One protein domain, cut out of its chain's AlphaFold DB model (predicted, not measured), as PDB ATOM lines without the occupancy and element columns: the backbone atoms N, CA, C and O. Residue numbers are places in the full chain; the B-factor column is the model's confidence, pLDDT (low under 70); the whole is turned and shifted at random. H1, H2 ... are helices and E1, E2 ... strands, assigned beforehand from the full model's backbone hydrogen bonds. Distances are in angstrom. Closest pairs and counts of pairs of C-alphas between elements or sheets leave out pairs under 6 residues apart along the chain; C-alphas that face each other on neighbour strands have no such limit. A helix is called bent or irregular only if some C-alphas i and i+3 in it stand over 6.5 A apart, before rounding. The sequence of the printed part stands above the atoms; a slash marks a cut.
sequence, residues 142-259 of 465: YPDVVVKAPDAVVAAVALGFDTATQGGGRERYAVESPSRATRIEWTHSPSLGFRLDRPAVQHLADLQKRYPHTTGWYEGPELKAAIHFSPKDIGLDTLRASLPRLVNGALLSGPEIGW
ATOM      1  N   TYR A 142      -3.270 -33.540  40.807       45.06
ATOM      2  CA  TYR A 142      -2.443 -32.401  40.418       45.06
ATOM      3  C   TYR A 142      -3.208 -31.052  40.452       45.06
ATOM      4  O   TYR A 142      -4.421 -31.000  40.683       45.06
ATOM      5  N   PRO A 143      -2.541 -29.889  40.306       46.59
ATOM      6  CA  PRO A 143      -3.267 -28.649  40.055       46.59
ATOM      7  C   PRO A 143      -3.862 -28.709  38.641       46.59
ATOM      8  O   PRO A 143      -3.218 -28.313  37.677       46.59
ATOM      9  N   ASP A 144      -5.094 -29.210  38.552       53.22
ATOM     10  CA  ASP A 144      -5.881 -29.393  37.332       53.22
ATOM     11  C   ASP A 144      -6.228 -28.045  36.681       53.22
ATOM     12  O   ASP A 144      -7.385 -27.630  36.705       53.22
ATOM     13  N   VAL A 145      -5.261 -27.315  36.112       53.47
ATOM     14  CA  VAL A 145      -5.634 -26.326  35.094       53.47
ATOM     15  C   VAL A 145      -6.003 -27.109  33.854       53.47
ATOM     16  O   VAL A 145      -5.150 -27.358  33.014       53.47
ATOM     17  N   VAL A 146      -7.256 -27.539  33.771       55.09
ATOM     18  CA  VAL A 146      -7.782 -28.256  32.616       55.09
ATOM     19  C   VAL A 146      -8.761 -27.331  31.921       55.09
ATOM     20  O   VAL A 146      -9.881 -27.112  32.385       55.09
ATOM     21  N   VAL A 147      -8.335 -26.785  30.791       57.38
ATOM     22  CA  VAL A 147      -9.168 -25.963  29.914       57.38
ATOM     23  C   VAL A 147      -9.651 -26.877  28.800       57.38
ATOM     24  O   VAL A 147      -8.882 -27.193  27.902       57.38
ATOM     25  N   LYS A 148     -10.903 -27.342  28.849       58.34
ATOM     26  CA  LYS A 148     -11.508 -28.132  27.763       58.34
ATOM     27  C   LYS A 148     -12.328 -27.225  26.871       58.34
ATOM     28  O   LYS A 148     -13.338 -26.709  27.344       58.34
ATOM     29  N   ALA A 149     -11.892 -27.081  25.618       54.91
ATOM     30  CA  ALA A 149     -12.556 -26.408  24.500       54.91
ATOM     31  C   ALA A 149     -13.539 -25.343  24.990       54.91
ATOM     32  O   ALA A 149     -14.750 -25.586  24.994       54.91
ATOM     33  N   PRO A 150     -13.031 -24.224  25.528       53.81
ATOM     34  CA  PRO A 150     -13.897 -23.304  26.209       53.81
ATOM     35  C   PRO A 150     -14.835 -22.676  25.197       53.81
ATOM     36  O   PRO A 150     -14.381 -22.038  24.265       53.81
ATOM     37  N   ASP A 151     -16.148 -22.792  25.345       61.91
ATOM     38  CA  ASP A 151     -16.988 -21.764  24.740       61.91
ATOM     39  C   ASP A 151     -16.428 -20.409  25.200       61.91
ATOM     40  O   ASP A 151     -16.112 -20.241  26.383       61.91
ATOM     41  N   ALA A 152     -16.262 -19.440  24.294       63.97
ATOM     42  CA  ALA A 152     -15.638 -18.151  24.626       63.97
ATOM     43  C   ALA A 152     -16.312 -17.470  25.840       63.97
ATOM     44  O   ALA A 152     -15.675 -16.743  26.603       63.97
ATOM     45  N   VAL A 153     -17.598 -17.770  26.054       64.62
ATOM     46  CA  VAL A 153     -18.386 -17.386  27.232       64.62
ATOM     47  C   VAL A 153     -17.841 -18.012  28.522       64.62
ATOM     48  O   VAL A 153     -17.665 -17.304  29.509       64.62
ATOM     49  N   VAL A 154     -17.528 -19.310  28.528       70.75
ATOM     50  CA  VAL A 154     -16.956 -20.007  29.690       70.75
ATOM     51  C   VAL A 154     -15.555 -19.485  30.008       70.75
ATOM     52  O   VAL A 154     -15.251 -19.260  31.178       70.75
ATOM     53  N   ALA A 155     -14.732 -19.208  28.991       75.69
ATOM     54  CA  ALA A 155     -13.434 -18.558  29.195       75.69
ATOM     55  C   ALA A 155     -13.572 -17.172  29.837       75.69
ATOM     56  O   ALA A 155     -12.891 -16.887  30.820       75.69
ATOM     57  N   ALA A 156     -14.482 -16.330  29.339       73.38
ATOM     58  CA  ALA A 156     -14.724 -15.006  29.909       73.38
ATOM     59  C   ALA A 156     -15.175 -15.082  31.380       73.38
ATOM     60  O   ALA A 156     -14.686 -14.319  32.214       73.38
ATOM     61  N   VAL A 157     -16.061 -16.028  31.711       77.31
ATOM     62  CA  VAL A 157     -16.510 -16.258  33.092       77.31
ATOM     63  C   VAL A 157     -15.357 -16.743  33.971       77.31
ATOM     64  O   VAL A 157     -15.175 -16.198  35.054       77.31
ATOM     65  N   ALA A 158     -14.544 -17.702  33.517       78.56
ATOM     66  CA  ALA A 158     -13.393 -18.191  34.279       78.56
ATOM     67  C   ALA A 158     -12.355 -17.087  34.546       78.56
ATOM     68  O   ALA A 158     -11.898 -16.936  35.676       78.56
ATOM     69  N   LEU A 159     -12.038 -16.264  33.541       81.19
ATOM     70  CA  LEU A 159     -11.125 -15.123  33.682       81.19
ATOM     71  C   LEU A 159     -11.660 -14.064  34.659       81.19
ATOM     72  O   LEU A 159     -10.903 -13.517  35.469       81.19
ATOM     73  N   GLY A 160     -12.964 -13.776  34.600       78.00
ATOM     74  CA  GLY A 160     -13.627 -12.865  35.532       78.00
ATOM     75  C   GLY A 160     -13.647 -13.414  36.958       78.00
ATOM     76  O   GLY A 160     -13.318 -12.695  37.900       78.00
ATOM     77  N   PHE A 161     -13.958 -14.702  37.105       78.25
ATOM     78  CA  PHE A 161     -14.000 -15.392  38.388       78.25
ATOM     79  C   PHE A 161     -12.618 -15.424  39.053       78.25
ATOM     80  O   PHE A 161     -12.493 -14.962  40.183       78.25
ATOM     81  N   ASP A 162     -11.566 -15.819  38.325       80.06
ATOM     82  CA  ASP A 162     -10.176 -15.801  38.817       80.06
ATOM     83  C   ASP A 162      -9.707 -14.388  39.216       80.06
ATOM     84  O   ASP A 162      -8.866 -14.222  40.095       80.06
ATOM     85  N   THR A 163     -10.249 -13.339  38.586       79.12
ATOM     86  CA  THR A 163      -9.954 -11.946  38.960       79.12
ATOM     87  C   THR A 163     -10.652 -11.530  40.254       79.12
ATOM     88  O   THR A 163     -10.077 -10.768  41.032       79.12
ATOM     89  N   ALA A 164     -11.865 -12.030  40.493       73.12
ATOM     90  CA  ALA A 164     -12.659 -11.722  41.678       73.12
ATOM     91  C   ALA A 164     -12.216 -12.515  42.921       73.12
ATOM     92  O   ALA A 164     -12.350 -12.029  44.043       73.12
ATOM     93  N   THR A 165     -11.669 -13.720  42.742       68.12
ATOM     94  CA  THR A 165     -11.210 -14.576  43.840       68.12
ATOM     95  C   THR A 165      -9.759 -14.273  44.223       68.12
ATOM     96  O   THR A 165      -8.824 -14.788  43.617       68.12
ATOM     97  N   GLN A 166      -9.554 -13.459  45.263       58.84
ATOM     98  CA  GLN A 166      -8.249 -13.259  45.916       58.84
ATOM     99  C   GLN A 166      -8.247 -13.905  47.310       58.84
ATOM    100  O   GLN A 166      -8.305 -13.227  48.333       58.84
ATOM    101  N   GLY A 167      -8.241 -15.240  47.358       57.19
ATOM    102  CA  GLY A 167      -8.170 -16.009  48.607       57.19
ATOM    103  C   GLY A 167      -6.731 -16.294  49.057       57.19
ATOM    104  O   GLY A 167      -5.831 -16.445  48.233       57.19
ATOM    105  N   GLY A 168      -6.503 -16.410  50.372       57.50
ATOM    106  CA  GLY A 168      -5.189 -16.715  50.966       57.50
ATOM    107  C   GLY A 168      -4.825 -18.209  51.067       57.50
ATOM    108  O   GLY A 168      -3.767 -18.531  51.600       57.50
ATOM    109  N   GLY A 169      -5.687 -19.124  50.602       61.72
ATOM    110  CA  GLY A 169      -5.503 -20.583  50.681       61.72
ATOM    111  C   GLY A 169      -5.587 -21.289  49.322       61.72
ATOM    112  O   GLY A 169      -5.842 -20.640  48.309       61.72
ATOM    113  N   ARG A 170      -5.364 -22.616  49.304       60.69
ATOM    114  CA  ARG A 170      -5.608 -23.439  48.109       60.69
ATOM    115  C   ARG A 170      -7.099 -23.677  47.943       60.69
ATOM    116  O   ARG A 170      -7.710 -24.320  48.787       60.69
ATOM    117  N   GLU A 171      -7.644 -23.232  46.824       67.94
ATOM    118  CA  GLU A 171      -9.029 -23.496  46.439       67.94
ATOM    119  C   GLU A 171      -9.075 -23.983  44.992       67.94
ATOM    120  O   GLU A 171      -8.323 -23.512  44.133       67.94
ATOM    121  N   ARG A 172      -9.931 -24.977  44.737       72.25
ATOM    122  CA  ARG A 172     -10.242 -25.444  43.387       72.25
ATOM    123  C   ARG A 172     -11.463 -24.698  42.892       72.25
ATOM    124  O   ARG A 172     -12.478 -24.629  43.586       72.25
ATOM    125  N   TYR A 173     -11.361 -24.197  41.677       73.12
ATOM    126  CA  TYR A 173     -12.430 -23.508  40.992       73.12
ATOM    127  C   TYR A 173     -12.719 -24.223  39.682       73.12
ATOM    128  O   TYR A 173     -11.814 -24.731  39.021       73.12
ATOM    129  N   ALA A 174     -13.994 -24.265  39.317       76.50
ATOM    130  CA  ALA A 174     -14.432 -24.814  38.052       76.50
ATOM    131  C   ALA A 174     -15.555 -23.950  37.484       76.50
ATOM    132  O   ALA A 174     -16.482 -23.564  38.196       76.50
ATOM    133  N   VAL A 175     -15.472 -23.673  36.189       69.88
ATOM    134  CA  VAL A 175     -16.539 -23.057  35.407       69.88
ATOM    135  C   VAL A 175     -16.870 -24.009  34.270       69.88
ATOM    136  O   VAL A 175     -15.999 -24.376  33.483       69.88
ATOM    137  N   GLU A 176     -18.130 -24.419  34.180       72.25
ATOM    138  CA  GLU A 176     -18.610 -25.337  33.150       72.25
ATOM    139  C   GLU A 176     -19.778 -24.743  32.360       72.25
ATOM    140  O   GLU A 176     -20.577 -23.961  32.876       72.25
ATOM    141  N   SER A 177     -19.873 -25.115  31.084       64.38
ATOM    142  CA  SER A 177     -21.069 -24.848  30.275       64.38
ATOM    143  C   SER A 177     -22.287 -25.585  30.856       64.38
ATOM    144  O   SER A 177     -22.107 -26.670  31.414       64.38
ATOM    145  N   PRO A 178     -23.531 -25.109  30.639       64.81
ATOM    146  CA  PRO A 178     -24.739 -25.802  31.107       64.81
ATOM    147  C   PRO A 178     -24.870 -27.256  30.620       64.81
ATOM    148  O   PRO A 178     -25.418 -28.099  31.323       64.81
ATOM    149  N   SER A 179     -24.350 -27.564  29.428       61.47
ATOM    150  CA  SER A 179     -24.328 -28.913  28.844       61.47
ATOM    151  C   SER A 179     -23.169 -29.784  29.342       61.47
ATOM    152  O   SER A 179     -23.075 -30.946  28.952       61.47
ATOM    153  N   ARG A 180     -22.263 -29.229  30.161       61.81
ATOM    154  CA  ARG A 180     -20.993 -29.837  30.602       61.81
ATOM    155  C   ARG A 180     -20.047 -30.260  29.473       61.81
ATOM    156  O   ARG A 180     -19.073 -30.966  29.726       61.81
ATOM    157  N   ALA A 181     -20.296 -29.813  28.242       59.41
ATOM    158  CA  ALA A 181     -19.415 -30.065  27.102       59.41
ATOM    159  C   ALA A 181     -18.070 -29.330  27.246       59.41
ATOM    160  O   ALA A 181     -17.027 -29.833  26.831       59.41
ATOM    161  N   THR A 182     -18.101 -28.170  27.901       67.56
ATOM    162  CA  THR A 182     -16.953 -27.321  28.199       67.56
ATOM    163  C   THR A 182     -16.750 -27.212  29.708       67.56
ATOM    164  O   THR A 182     -17.713 -26.993  30.450       67.56
ATOM    165  N   ARG A 183     -15.489 -27.262  30.151       74.12
ATOM    166  CA  ARG A 183     -15.088 -27.038  31.547       74.12
ATOM    167  C   ARG A 183     -13.703 -26.404  31.607       74.12
ATOM    168  O   ARG A 183     -12.785 -26.890  30.951       74.12
ATOM    169  N   ILE A 184     -13.567 -25.348  32.401       72.12
ATOM    170  CA  ILE A 184     -12.287 -24.795  32.844       72.12
ATOM    171  C   ILE A 184     -12.190 -25.055  34.335       72.12
ATOM    172  O   ILE A 184     -12.998 -24.545  35.105       72.12
ATOM    173  N   GLU A 185     -11.210 -25.848  34.723       77.25
ATOM    174  CA  GLU A 185     -10.854 -26.084  36.114       77.25
ATOM    175  C   GLU A 185      -9.496 -25.455  36.389       77.25
ATOM    176  O   GLU A 185      -8.681 -25.357  35.475       77.25
ATOM    177  N   TRP A 186      -9.279 -24.960  37.605       75.81
ATOM    178  CA  TRP A 186      -7.957 -24.577  38.078       75.81
ATOM    179  C   TRP A 186      -7.876 -24.630  39.595       75.81
ATOM    180  O   TRP A 186      -8.863 -24.525  40.322       75.81
ATOM    181  N   THR A 187      -6.650 -24.764  40.083       73.88
ATOM    182  CA  THR A 187      -6.332 -24.620  41.498       73.88
ATOM    183  C   THR A 187      -5.643 -23.279  41.709       73.88
ATOM    184  O   THR A 187      -4.548 -23.064  41.192       73.88
ATOM    185  N   HIS A 188      -6.239 -22.394  42.502       70.31
ATOM    186  CA  HIS A 188      -5.552 -21.198  42.975       70.31
ATOM    187  C   HIS A 188      -4.714 -21.551  44.207       70.31
ATOM    188  O   HIS A 188      -5.229 -22.134  45.156       70.31
ATOM    189  N   SER A 189      -3.420 -21.230  44.197       65.75
ATOM    190  CA  SER A 189      -2.527 -21.360  45.352       65.75
ATOM    191  C   SER A 189      -1.455 -20.263  45.308       65.75
ATOM    192  O   SER A 189      -0.435 -20.429  44.631       65.75
ATOM    193  N   PRO A 190      -1.635 -19.154  46.055       63.97
ATOM    194  CA  PRO A 190      -0.682 -18.040  46.070       63.97
ATOM    195  C   PRO A 190       0.741 -18.451  46.459       63.97
ATOM    196  O   PRO A 190       1.714 -17.925  45.927       63.97
ATOM    197  N   SER A 191       0.873 -19.419  47.371       55.34
ATOM    198  CA  SER A 191       2.167 -19.889  47.884       55.34
ATOM    199  C   SER A 191       2.944 -20.774  46.904       55.34
ATOM    200  O   SER A 191       4.159 -20.888  47.043       55.34
ATOM    201  N   LEU A 192       2.268 -21.365  45.914       55.34
ATOM    202  CA  LEU A 192       2.882 -22.136  44.824       55.34
ATOM    203  C   LEU A 192       2.893 -21.372  43.494       55.34
ATOM    204  O   LEU A 192       3.349 -21.901  42.485       55.34
ATOM    205  N   GLY A 193       2.378 -20.139  43.471       58.69
ATOM    206  CA  GLY A 193       2.205 -19.374  42.237       58.69
ATOM    207  C   GLY A 193       1.185 -19.988  41.272       58.69
ATOM    208  O   GLY A 193       1.155 -19.599  40.105       58.69
ATOM    209  N   PHE A 194       0.353 -20.928  41.733       67.06
ATOM    210  CA  PHE A 194      -0.677 -21.544  40.903       67.06
ATOM    211  C   PHE A 194      -1.871 -20.615  40.780       67.06
ATOM    212  O   PHE A 194      -2.424 -20.123  41.765       67.06
ATOM    213  N   ARG A 195      -2.257 -20.380  39.538       73.19
ATOM    214  CA  ARG A 195      -3.378 -19.544  39.136       73.19
ATOM    215  C   ARG A 195      -3.835 -20.010  37.769       73.19
ATOM    216  O   ARG A 195      -3.102 -20.729  37.086       73.19
ATOM    217  N   LEU A 196      -5.013 -19.562  37.359       77.12
ATOM    218  CA  LEU A 196      -5.422 -19.724  35.976       77.12
ATOM    219  C   LEU A 196      -4.367 -19.086  35.056       77.12
ATOM    220  O   LEU A 196      -3.962 -17.937  35.267       77.12
ATOM    221  N   ASP A 197      -3.924 -19.815  34.033       79.75
ATOM    222  CA  ASP A 197      -3.060 -19.265  32.985       79.75
ATOM    223  C   ASP A 197      -3.890 -18.335  32.090       79.75
ATOM    224  O   ASP A 197      -4.415 -18.718  31.043       79.75
ATOM    225  N   ARG A 198      -4.089 -17.101  32.568       82.50
ATOM    226  CA  ARG A 198      -4.956 -16.118  31.911       82.50
ATOM    227  C   ARG A 198      -4.540 -15.855  30.460       82.50
ATOM    228  O   ARG A 198      -5.437 -15.836  29.619       82.50
ATOM    229  N   PRO A 199      -3.243 -15.676  30.127       85.62
ATOM    230  CA  PRO A 199      -2.814 -15.550  28.736       85.62
ATOM    231  C   PRO A 199      -3.202 -16.746  27.860       85.62
ATOM    232  O   PRO A 199      -3.727 -16.531  26.770       85.62
ATOM    233  N   ALA A 200      -2.994 -17.985  28.322       81.88
ATOM    234  CA  ALA A 200      -3.353 -19.180  27.555       81.88
ATOM    235  C   ALA A 200      -4.875 -19.307  27.354       81.88
ATOM    236  O   ALA A 200      -5.341 -19.542  26.237       81.88
ATOM    237  N   VAL A 201      -5.662 -19.083  28.412       82.94
ATOM    238  CA  VAL A 201      -7.135 -19.119  28.352       82.94
ATOM    239  C   VAL A 201      -7.678 -18.037  27.422       82.94
ATOM    240  O   VAL A 201      -8.529 -18.325  26.581       82.94
ATOM    241  N   GLN A 202      -7.169 -16.806  27.531       85.56
ATOM    242  CA  GLN A 202      -7.562 -15.708  26.649       85.56
ATOM    243  C   GLN A 202      -7.195 -16.011  25.194       85.56
ATOM    244  O   GLN A 202      -8.003 -15.777  24.300       85.56
ATOM    245  N   HIS A 203      -6.016 -16.586  24.952       86.12
ATOM    246  CA  HIS A 203      -5.579 -16.958  23.611       86.12
ATOM    247  C   HIS A 203      -6.518 -17.977  22.947       86.12
ATOM    248  O   HIS A 203      -6.916 -17.781  21.798       86.12
ATOM    249  N   LEU A 204      -6.912 -19.032  23.670       83.00
ATOM    250  CA  LEU A 204      -7.882 -20.016  23.176       83.00
ATOM    251  C   LEU A 204      -9.256 -19.377  22.915       83.00
ATOM    252  O   LEU A 204      -9.846 -19.604  21.858       83.00
ATOM    253  N   ALA A 205      -9.722 -18.512  23.822       82.56
ATOM    254  CA  ALA A 205     -10.986 -17.795  23.664       82.56
ATOM    255  C   ALA A 205     -10.992 -16.866  22.435       82.56
ATOM    256  O   ALA A 205     -11.971 -16.828  21.687       82.56
ATOM    257  N   ASP A 206      -9.897 -16.141  22.194       87.12
ATOM    258  CA  ASP A 206      -9.742 -15.256  21.036       87.12
ATOM    259  C   ASP A 206      -9.698 -16.046  19.724       87.12
ATOM    260  O   ASP A 206     -10.310 -15.641  18.728       87.12
ATOM    261  N   LEU A 207      -9.021 -17.201  19.724       87.44
ATOM    262  CA  LEU A 207      -9.013 -18.122  18.591       87.44
ATOM    263  C   LEU A 207     -10.424 -18.605  18.256       87.44
ATOM    264  O   LEU A 207     -10.811 -18.550  17.092       87.44
ATOM    265  N   GLN A 208     -11.213 -19.006  19.252       82.31
ATOM    266  CA  GLN A 208     -12.586 -19.475  19.040       82.31
ATOM    267  C   GLN A 208     -13.544 -18.350  18.655       82.31
ATOM    268  O   GLN A 208     -14.421 -18.547  17.819       82.31
ATOM    269  N   LYS A 209     -13.349 -17.134  19.172       84.94
ATOM    270  CA  LYS A 209     -14.110 -15.964  18.713       84.94
ATOM    271  C   LYS A 209     -13.886 -15.698  17.222       84.94
ATOM    272  O   LYS A 209     -14.806 -15.269  16.528       84.94
ATOM    273  N   ARG A 210     -12.666 -15.937  16.732       89.38
ATOM    274  CA  ARG A 210     -12.309 -15.787  15.315       89.38
ATOM    275  C   ARG A 210     -12.713 -16.997  14.462       89.38
ATOM    276  O   ARG A 210     -13.073 -16.807  13.305       89.38
ATOM    277  N   TYR A 211     -12.651 -18.203  15.023       89.44
ATOM    278  CA  TYR A 211     -12.915 -19.485  14.363       89.44
ATOM    279  C   TYR A 211     -13.845 -20.346  15.248       89.44
ATOM    280  O   TYR A 211     -13.354 -21.160  16.038       89.44
ATOM    281  N   PRO A 212     -15.178 -20.157  15.152       84.25
ATOM    282  CA  PRO A 212     -16.154 -20.655  16.134       84.25
ATOM    283  C   PRO A 212     -16.211 -22.170  16.348       84.25
ATOM    284  O   PRO A 212     -16.664 -22.616  17.396       84.25
ATOM    285  N   HIS A 213     -15.767 -22.973  15.383       84.12
ATOM    286  CA  HIS A 213     -15.740 -24.434  15.468       84.12
ATOM    287  C   HIS A 213     -14.356 -24.977  15.856       84.12
ATOM    288  O   HIS A 213     -14.129 -26.186  15.776       84.12
ATOM    289  N   THR A 214     -13.417 -24.109  16.246       84.25
ATOM    290  CA  THR A 214     -12.125 -24.531  16.795       84.25
ATOM    291  C   THR A 214     -12.335 -25.151  18.169       84.25
ATOM    292  O   THR A 214     -13.000 -24.584  19.039       84.25
ATOM    293  N   THR A 215     -11.752 -26.324  18.374       80.25
ATOM    294  CA  THR A 215     -11.708 -26.994  19.673       80.25
ATOM    295  C   THR A 215     -10.266 -27.084  20.142       80.25
ATOM    296  O   THR A 215      -9.327 -26.857  19.382       80.25
ATOM    297  N   GLY A 216     -10.065 -27.378  21.416       78.56
ATOM    298  CA  GLY A 216      -8.724 -27.530  21.945       78.56
ATOM    299  C   GLY A 216      -8.745 -27.854  23.418       78.56
ATOM    300  O   GLY A 216      -9.805 -27.888  24.043       78.56
ATOM    301  N   TRP A 217      -7.575 -28.096  23.974       79.62
ATOM    302  CA  TRP A 217      -7.413 -28.204  25.408       79.62
ATOM    303  C   TRP A 217      -6.030 -27.746  25.831       79.62
ATOM    304  O   TRP A 217      -5.114 -27.654  25.015       79.62
ATOM    305  N   TYR A 218      -5.914 -27.446  27.116       77.06
ATOM    306  CA  TYR A 218      -4.665 -27.104  27.772       77.06
ATOM    307  C   TYR A 218      -4.666 -27.688  29.182       77.06
ATOM    308  O   TYR A 218      -5.680 -27.610  29.882       77.06
ATOM    309  N   GLU A 219      -3.538 -28.282  29.554       74.44
ATOM    310  CA  GLU A 219      -3.281 -28.926  30.834       74.44
ATOM    311  C   GLU A 219      -1.913 -28.490  31.383       74.44
ATOM    312  O   GLU A 219      -0.878 -28.677  30.740       74.44
ATOM    313  N   GLY A 220      -1.906 -27.896  32.580       67.50
ATOM    314  CA  GLY A 220      -0.691 -27.561  33.336       67.50
ATOM    315  C   GLY A 220      -0.436 -28.540  34.495       67.50
ATOM    316  O   GLY A 220      -1.363 -29.238  34.899       67.50
ATOM    317  N   PRO A 221       0.784 -28.599  35.077       56.88
ATOM    318  CA  PRO A 221       1.959 -27.758  34.817       56.88
ATOM    319  C   PRO A 221       2.893 -28.288  33.717       56.88
ATOM    320  O   PRO A 221       3.802 -27.573  33.315       56.88
ATOM    321  N   GLU A 222       2.666 -29.500  33.201       56.31
ATOM    322  CA  GLU A 222       3.455 -30.077  32.096       56.31
ATOM    323  C   GLU A 222       3.229 -29.353  30.754       56.31
ATOM    324  O   GLU A 222       3.912 -29.639  29.775       56.31
ATOM    325  N   LEU A 223       2.285 -28.400  30.723       64.62
ATOM    326  CA  LEU A 223       1.920 -27.560  29.582       64.62
ATOM    327  C   LEU A 223       1.649 -28.397  28.329       64.62
ATOM    328  O   LEU A 223       2.220 -28.170  27.266       64.62
ATOM    329  N   LYS A 224       0.753 -29.376  28.455       73.94
ATOM    330  CA  LYS A 224       0.248 -30.120  27.302       73.94
ATOM    331  C   LYS A 224      -0.945 -29.381  26.723       73.94
ATOM    332  O   LYS A 224      -1.807 -28.903  27.457       73.94
ATOM    333  N   ALA A 225      -1.003 -29.279  25.405       79.75
ATOM    334  CA  ALA A 225      -2.092 -28.590  24.740       79.75
ATOM    335  C   ALA A 225      -2.329 -29.125  23.336       79.75
ATOM    336  O   ALA A 225      -1.408 -29.596  22.667       79.75
ATOM    337  N   ALA A 226      -3.559 -28.959  22.866       85.31
ATOM    338  CA  ALA A 226      -3.905 -29.165  21.471       85.31
ATOM    339  C   ALA A 226      -4.893 -28.097  20.994       85.31
ATOM    340  O   ALA A 226      -5.772 -27.674  21.746       85.31
ATOM    341  N   ILE A 227      -4.768 -27.676  19.735       89.25
ATOM    342  CA  ILE A 227      -5.685 -26.740  19.069       89.25
ATOM    343  C   ILE A 227      -6.093 -27.326  17.723       89.25
ATOM    344  O   ILE A 227      -5.263 -27.529  16.839       89.25
ATOM    345  N   HIS A 228      -7.381 -27.602  17.560       89.56
ATOM    346  CA  HIS A 228      -7.943 -28.288  16.406       89.56
ATOM    347  C   HIS A 228      -8.875 -27.348  15.652       89.56
ATOM    348  O   HIS A 228      -9.987 -27.048  16.085       89.56
ATOM    349  N   PHE A 229      -8.413 -26.903  14.490       91.44
ATOM    350  CA  PHE A 229      -9.169 -26.038  13.603       91.44
ATOM    351  C   PHE A 229     -10.160 -26.846  12.765       91.44
ATOM    352  O   PHE A 229      -9.856 -27.920  12.235       91.44
ATOM    353  N   SER A 230     -11.352 -26.287  12.594       89.06
ATOM    354  CA  SER A 230     -12.362 -26.853  11.710       89.06
ATOM    355  C   SER A 230     -12.111 -26.441  10.256       89.06
ATOM    356  O   SER A 230     -11.948 -25.247   9.985       89.06
ATOM    357  N   PRO A 231     -12.195 -27.375   9.285       90.88
ATOM    358  CA  PRO A 231     -12.205 -27.040   7.860       90.88
ATOM    359  C   PRO A 231     -13.337 -26.088   7.442       90.88
ATOM    360  O   PRO A 231     -13.258 -25.494   6.372       90.88
ATOM    361  N   LYS A 232     -14.386 -25.936   8.270       91.31
ATOM    362  CA  LYS A 232     -15.476 -24.971   8.043       91.31
ATOM    363  C   LYS A 232     -15.063 -23.520   8.305       91.31
ATOM    364  O   LYS A 232     -15.685 -22.621   7.754       91.31
ATOM    365  N   ASP A 233     -14.043 -23.307   9.136       91.94
ATOM    366  CA  ASP A 233     -13.628 -21.972   9.581       91.94
ATOM    367  C   ASP A 233     -12.387 -21.467   8.844       91.94
ATOM    368  O   ASP A 233     -12.265 -20.279   8.550       91.94
ATOM    369  N   ILE A 234     -11.438 -22.364   8.568       94.75
ATOM    370  CA  ILE A 234     -10.168 -22.029   7.929       94.75
ATOM    371  C   ILE A 234      -9.702 -23.181   7.038       94.75
ATOM    372  O   ILE A 234      -9.716 -24.347   7.434       94.75
ATOM    373  N   GLY A 235      -9.273 -22.861   5.815       95.06
ATOM    374  CA  GLY A 235      -8.667 -23.836   4.907       95.06
ATOM    375  C   GLY A 235      -7.257 -24.235   5.351       95.06
ATOM    376  O   GLY A 235      -6.539 -23.426   5.943       95.06
ATOM    377  N   LEU A 236      -6.831 -25.462   5.028       95.06
ATOM    378  CA  LEU A 236      -5.529 -25.991   5.451       95.06
ATOM    379  C   LEU A 236      -4.357 -25.098   5.027       95.06
ATOM    380  O   LEU A 236      -3.474 -24.828   5.835       95.06
ATOM    381  N   ASP A 237      -4.338 -24.613   3.785       94.38
ATOM    382  CA  ASP A 237      -3.225 -23.792   3.294       94.38
ATOM    383  C   ASP A 237      -3.170 -22.424   3.983       94.38
ATOM    384  O   ASP A 237      -2.091 -21.954   4.354       94.38
ATOM    385  N   THR A 238      -4.331 -21.816   4.248       95.56
ATOM    386  CA  THR A 238      -4.426 -20.579   5.033       95.56
ATOM    387  C   THR A 238      -3.941 -20.794   6.463       95.56
ATOM    388  O   THR A 238      -3.186 -19.962   6.976       95.56
ATOM    389  N   LEU A 239      -4.326 -21.912   7.090       95.25
ATOM    390  CA  LEU A 239      -3.851 -22.294   8.416       95.25
ATOM    391  C   LEU A 239      -2.330 -22.460   8.413       95.25
ATOM    392  O   LEU A 239      -1.654 -21.802   9.193       95.25
ATOM    393  N   ARG A 240      -1.772 -23.257   7.494       94.25
ATOM    394  CA  ARG A 240      -0.325 -23.511   7.391       94.25
ATOM    395  C   ARG A 240       0.485 -22.227   7.209       94.25
ATOM    396  O   ARG A 240       1.529 -22.084   7.846       94.25
ATOM    397  N   ALA A 241       0.009 -21.302   6.373       92.94
ATOM    398  CA  ALA A 241       0.672 -20.024   6.116       92.94
ATOM    399  C   ALA A 241       0.560 -19.039   7.292       92.94
ATOM    400  O   ALA A 241       1.461 -18.231   7.517       92.94
ATOM    401  N   SER A 242      -0.540 -19.098   8.046       93.19
ATOM    402  CA  SER A 242      -0.833 -18.141   9.119       93.19
ATOM    403  C   SER A 242      -0.500 -18.668  10.514       93.19
ATOM    404  O   SER A 242      -0.535 -17.883  11.459       93.19
ATOM    405  N   LEU A 243      -0.170 -19.956  10.658       91.50
ATOM    406  CA  LEU A 243      -0.042 -20.645  11.945       91.50
ATOM    407  C   LEU A 243       0.823 -19.884  12.965       91.50
ATOM    408  O   LEU A 243       0.322 -19.672  14.067       91.50
ATOM    409  N   PRO A 244       2.020 -19.355  12.620       87.44
ATOM    410  CA  PRO A 244       2.848 -18.627  13.588       87.44
ATOM    411  C   PRO A 244       2.246 -17.313  14.095       87.44
ATOM    412  O   PRO A 244       2.677 -16.780  15.112       87.44
ATOM    413  N   ARG A 245       1.273 -16.753  13.366       89.31
ATOM    414  CA  ARG A 245       0.530 -15.545  13.758       89.31
ATOM    415  C   ARG A 245      -0.778 -15.877  14.471       89.31
ATOM    416  O   ARG A 245      -1.338 -15.005  15.125       89.31
ATOM    417  N   LEU A 246      -1.296 -17.090  14.278       89.44
ATOM    418  CA  LEU A 246      -2.550 -17.545  14.875       89.44
ATOM    419  C   LEU A 246      -2.319 -18.162  16.246       89.44
ATOM    420  O   LEU A 246      -3.051 -17.829  17.167       89.44
ATOM    421  N   VAL A 247      -1.318 -19.030  16.375       87.44
ATOM    422  CA  VAL A 247      -1.032 -19.769  17.604       87.44
ATOM    423  C   VAL A 247       0.319 -19.337  18.139       87.44
ATOM    424  O   VAL A 247       1.331 -19.432  17.448       87.44
ATOM    425  N   ASN A 248       0.351 -18.891  19.392       83.25
ATOM    426  CA  ASN A 248       1.612 -18.638  20.070       83.25
ATOM    427  C   ASN A 248       2.124 -19.946  20.686       83.25
ATOM    428  O   ASN A 248       1.772 -20.295  21.812       83.25
ATOM    429  N   GLY A 249       2.971 -20.664  19.946       73.56
ATOM    430  CA  GLY A 249       3.519 -21.946  20.396       73.56
ATOM    431  C   GLY A 249       4.290 -21.882  21.723       73.56
ATOM    432  O   GLY A 249       4.346 -22.888  22.421       73.56
ATOM    433  N   ALA A 250       4.835 -20.721  22.108       76.38
ATOM    434  CA  ALA A 250       5.552 -20.555  23.376       76.38
ATOM    435  C   ALA A 250       4.611 -20.455  24.590       76.38
ATOM    436  O   ALA A 250       5.000 -20.842  25.685       76.38
ATOM    437  N   LEU A 251       3.378 -19.966  24.399       77.88
ATOM    438  CA  LEU A 251       2.367 -19.887  25.465       77.88
ATOM    439  C   LEU A 251       1.822 -21.267  25.868       77.88
ATOM    440  O   LEU A 251       1.345 -21.425  26.982       77.88
ATOM    441  N   LEU A 252       1.880 -22.247  24.965       73.69
ATOM    442  CA  LEU A 252       1.276 -23.574  25.131       73.69
ATOM    443  C   LEU A 252       2.308 -24.709  25.000       73.69
ATOM    444  O   LEU A 252       1.944 -25.820  24.631       73.69
ATOM    445  N   SER A 253       3.593 -24.403  25.220       73.56
ATOM    446  CA  SER A 253       4.724 -25.348  25.167       73.56
ATOM    447  C   SER A 253       4.749 -26.281  23.953       73.56
ATOM    448  O   SER A 253       5.053 -27.464  24.061       73.56
ATOM    449  N   GLY A 254       4.480 -25.739  22.765       76.56
ATOM    450  CA  GLY A 254       4.479 -26.514  21.524       76.56
ATOM    451  C   GLY A 254       3.242 -27.409  21.390       76.56
ATOM    452  O   GLY A 254       3.387 -28.629  21.356       76.56
ATOM    453  N   PRO A 255       2.038 -26.821  21.265       86.19
ATOM    454  CA  PRO A 255       0.789 -27.577  21.224       86.19
ATOM    455  C   PRO A 255       0.722 -28.510  20.010       86.19
ATOM    456  O   PRO A 255       1.316 -28.235  18.962       86.19
ATOM    457  N   GLU A 256      -0.074 -29.572  20.100       89.81
ATOM    458  CA  GLU A 256      -0.521 -30.291  18.909       89.81
ATOM    459  C   GLU A 256      -1.477 -29.399  18.102       89.81
ATOM    460  O   GLU A 256      -2.372 -28.751  18.646       89.81
ATOM    461  N   ILE A 257      -1.288 -29.344  16.787       93.06
ATOM    462  CA  ILE A 257      -2.156 -28.619  15.864       93.06
ATOM    463  C   ILE A 257      -2.948 -29.623  15.038       93.06
ATOM    464  O   ILE A 257      -2.388 -30.522  14.405       93.06
ATOM    465  N   GLY A 258      -4.264 -29.433  15.022       92.69
ATOM    466  CA  GLY A 258      -5.211 -30.229  14.262       92.69
ATOM    467  C   GLY A 258      -5.899 -29.437  13.149       92.69
ATOM    468  O   GLY A 258      -6.222 -28.261  13.318       92.69
ATOM    469  N   TRP A 259      -6.184 -30.098  12.025       94.12
ATOM    470  CA  TRP A 259      -7.101 -29.609  10.988       94.12
ATOM    471  C   TRP A 259      -7.812 -30.779  10.311       94.12
ATOM    472  O   TRP A 259      -7.161 -31.619   9.696       94.12
TER     473      TRP A 259
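AT A GLANCE: This is residues 142 to 259 of the 465 residues of an uncharacterized protein of Luteipulveratus mongoliensis (UniProt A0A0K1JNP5). A six-stranded sheet forms a wall with helices over one face and the other face bare, two layers in all. H1 covers E2 and E3, H2 covers E4 and E1, and H3 is near the E6 edge. The printed part has 118 residues with three named helices and six named strands, in the order E1 H1 E2 E3 H2 E4 E5 H3 E6; the class is mixed, and so is the sheet, ordered E2, E3, E1, E4, E5, E6. It is compact, with a radius of gyration of the C-alphas of 14.5 A, and spans 48 by 30 by 20 A.

HOW THE PARTS SIT: E1, residues 146 to 148, is antiparallel to E3, residues 183 to 188 (N 148 to O 183, 2.9 A), and to E4, residues 215 to 219 (N 147 to O 218, 2.9 A). H1, residues 152 to 164, has a height over the sheet of 9.1 A and runs along E2, residues 171 to 176; their closest C-alphas, Ala 158 and Val 175, are 5.9 A apart. E2 and E3 form a hairpin, with N 173 and O 186 at 2.9 A. H2, residues 198 to 210, on the same face, touches H1 at a shallow tilt of 25 degrees, opposite ways; the closest C-alphas, Ala 152 and Ala 205, are 4.8 A apart. E4 forms a hairpin with E5, residues 224 to 229 (N 217 to O 226, 2.9 A). E5 is parallel to E6, residues 256 to 259 (N 258 to O 227, 2.8 A). E1, H1, E2 and E3, H2, E4 are split strand-helix-strand units, another strand between their strands, with left-handed crossovers. H3, residues 236 to 246, completes an unsplit right-handed one with E5 and E6. Every O i to N i+4 pair is within hydrogen-bond range in H1 and H2, and 5 of 7 in irregular H3, where C-alphas 241 and 244 are 7.9 A apart.

IN THESE COORDINATES: E1 begins at C-alpha 146 (-7.782, -28.256, 32.616), and E6 ends at C-alpha 259 (-7.101, -29.609, 10.988). H1 is 18.5 A long, H2 18.2 A and E5 17.1 A.

THE WHOLE: The C-alphas farthest apart, Gly 168 and Asp 237, are 48.2 A apart. The printed part has no cut and no long link. Mean pLDDT of the printed part is 76.0; 36 residues, among them 142 to 153, are under 70.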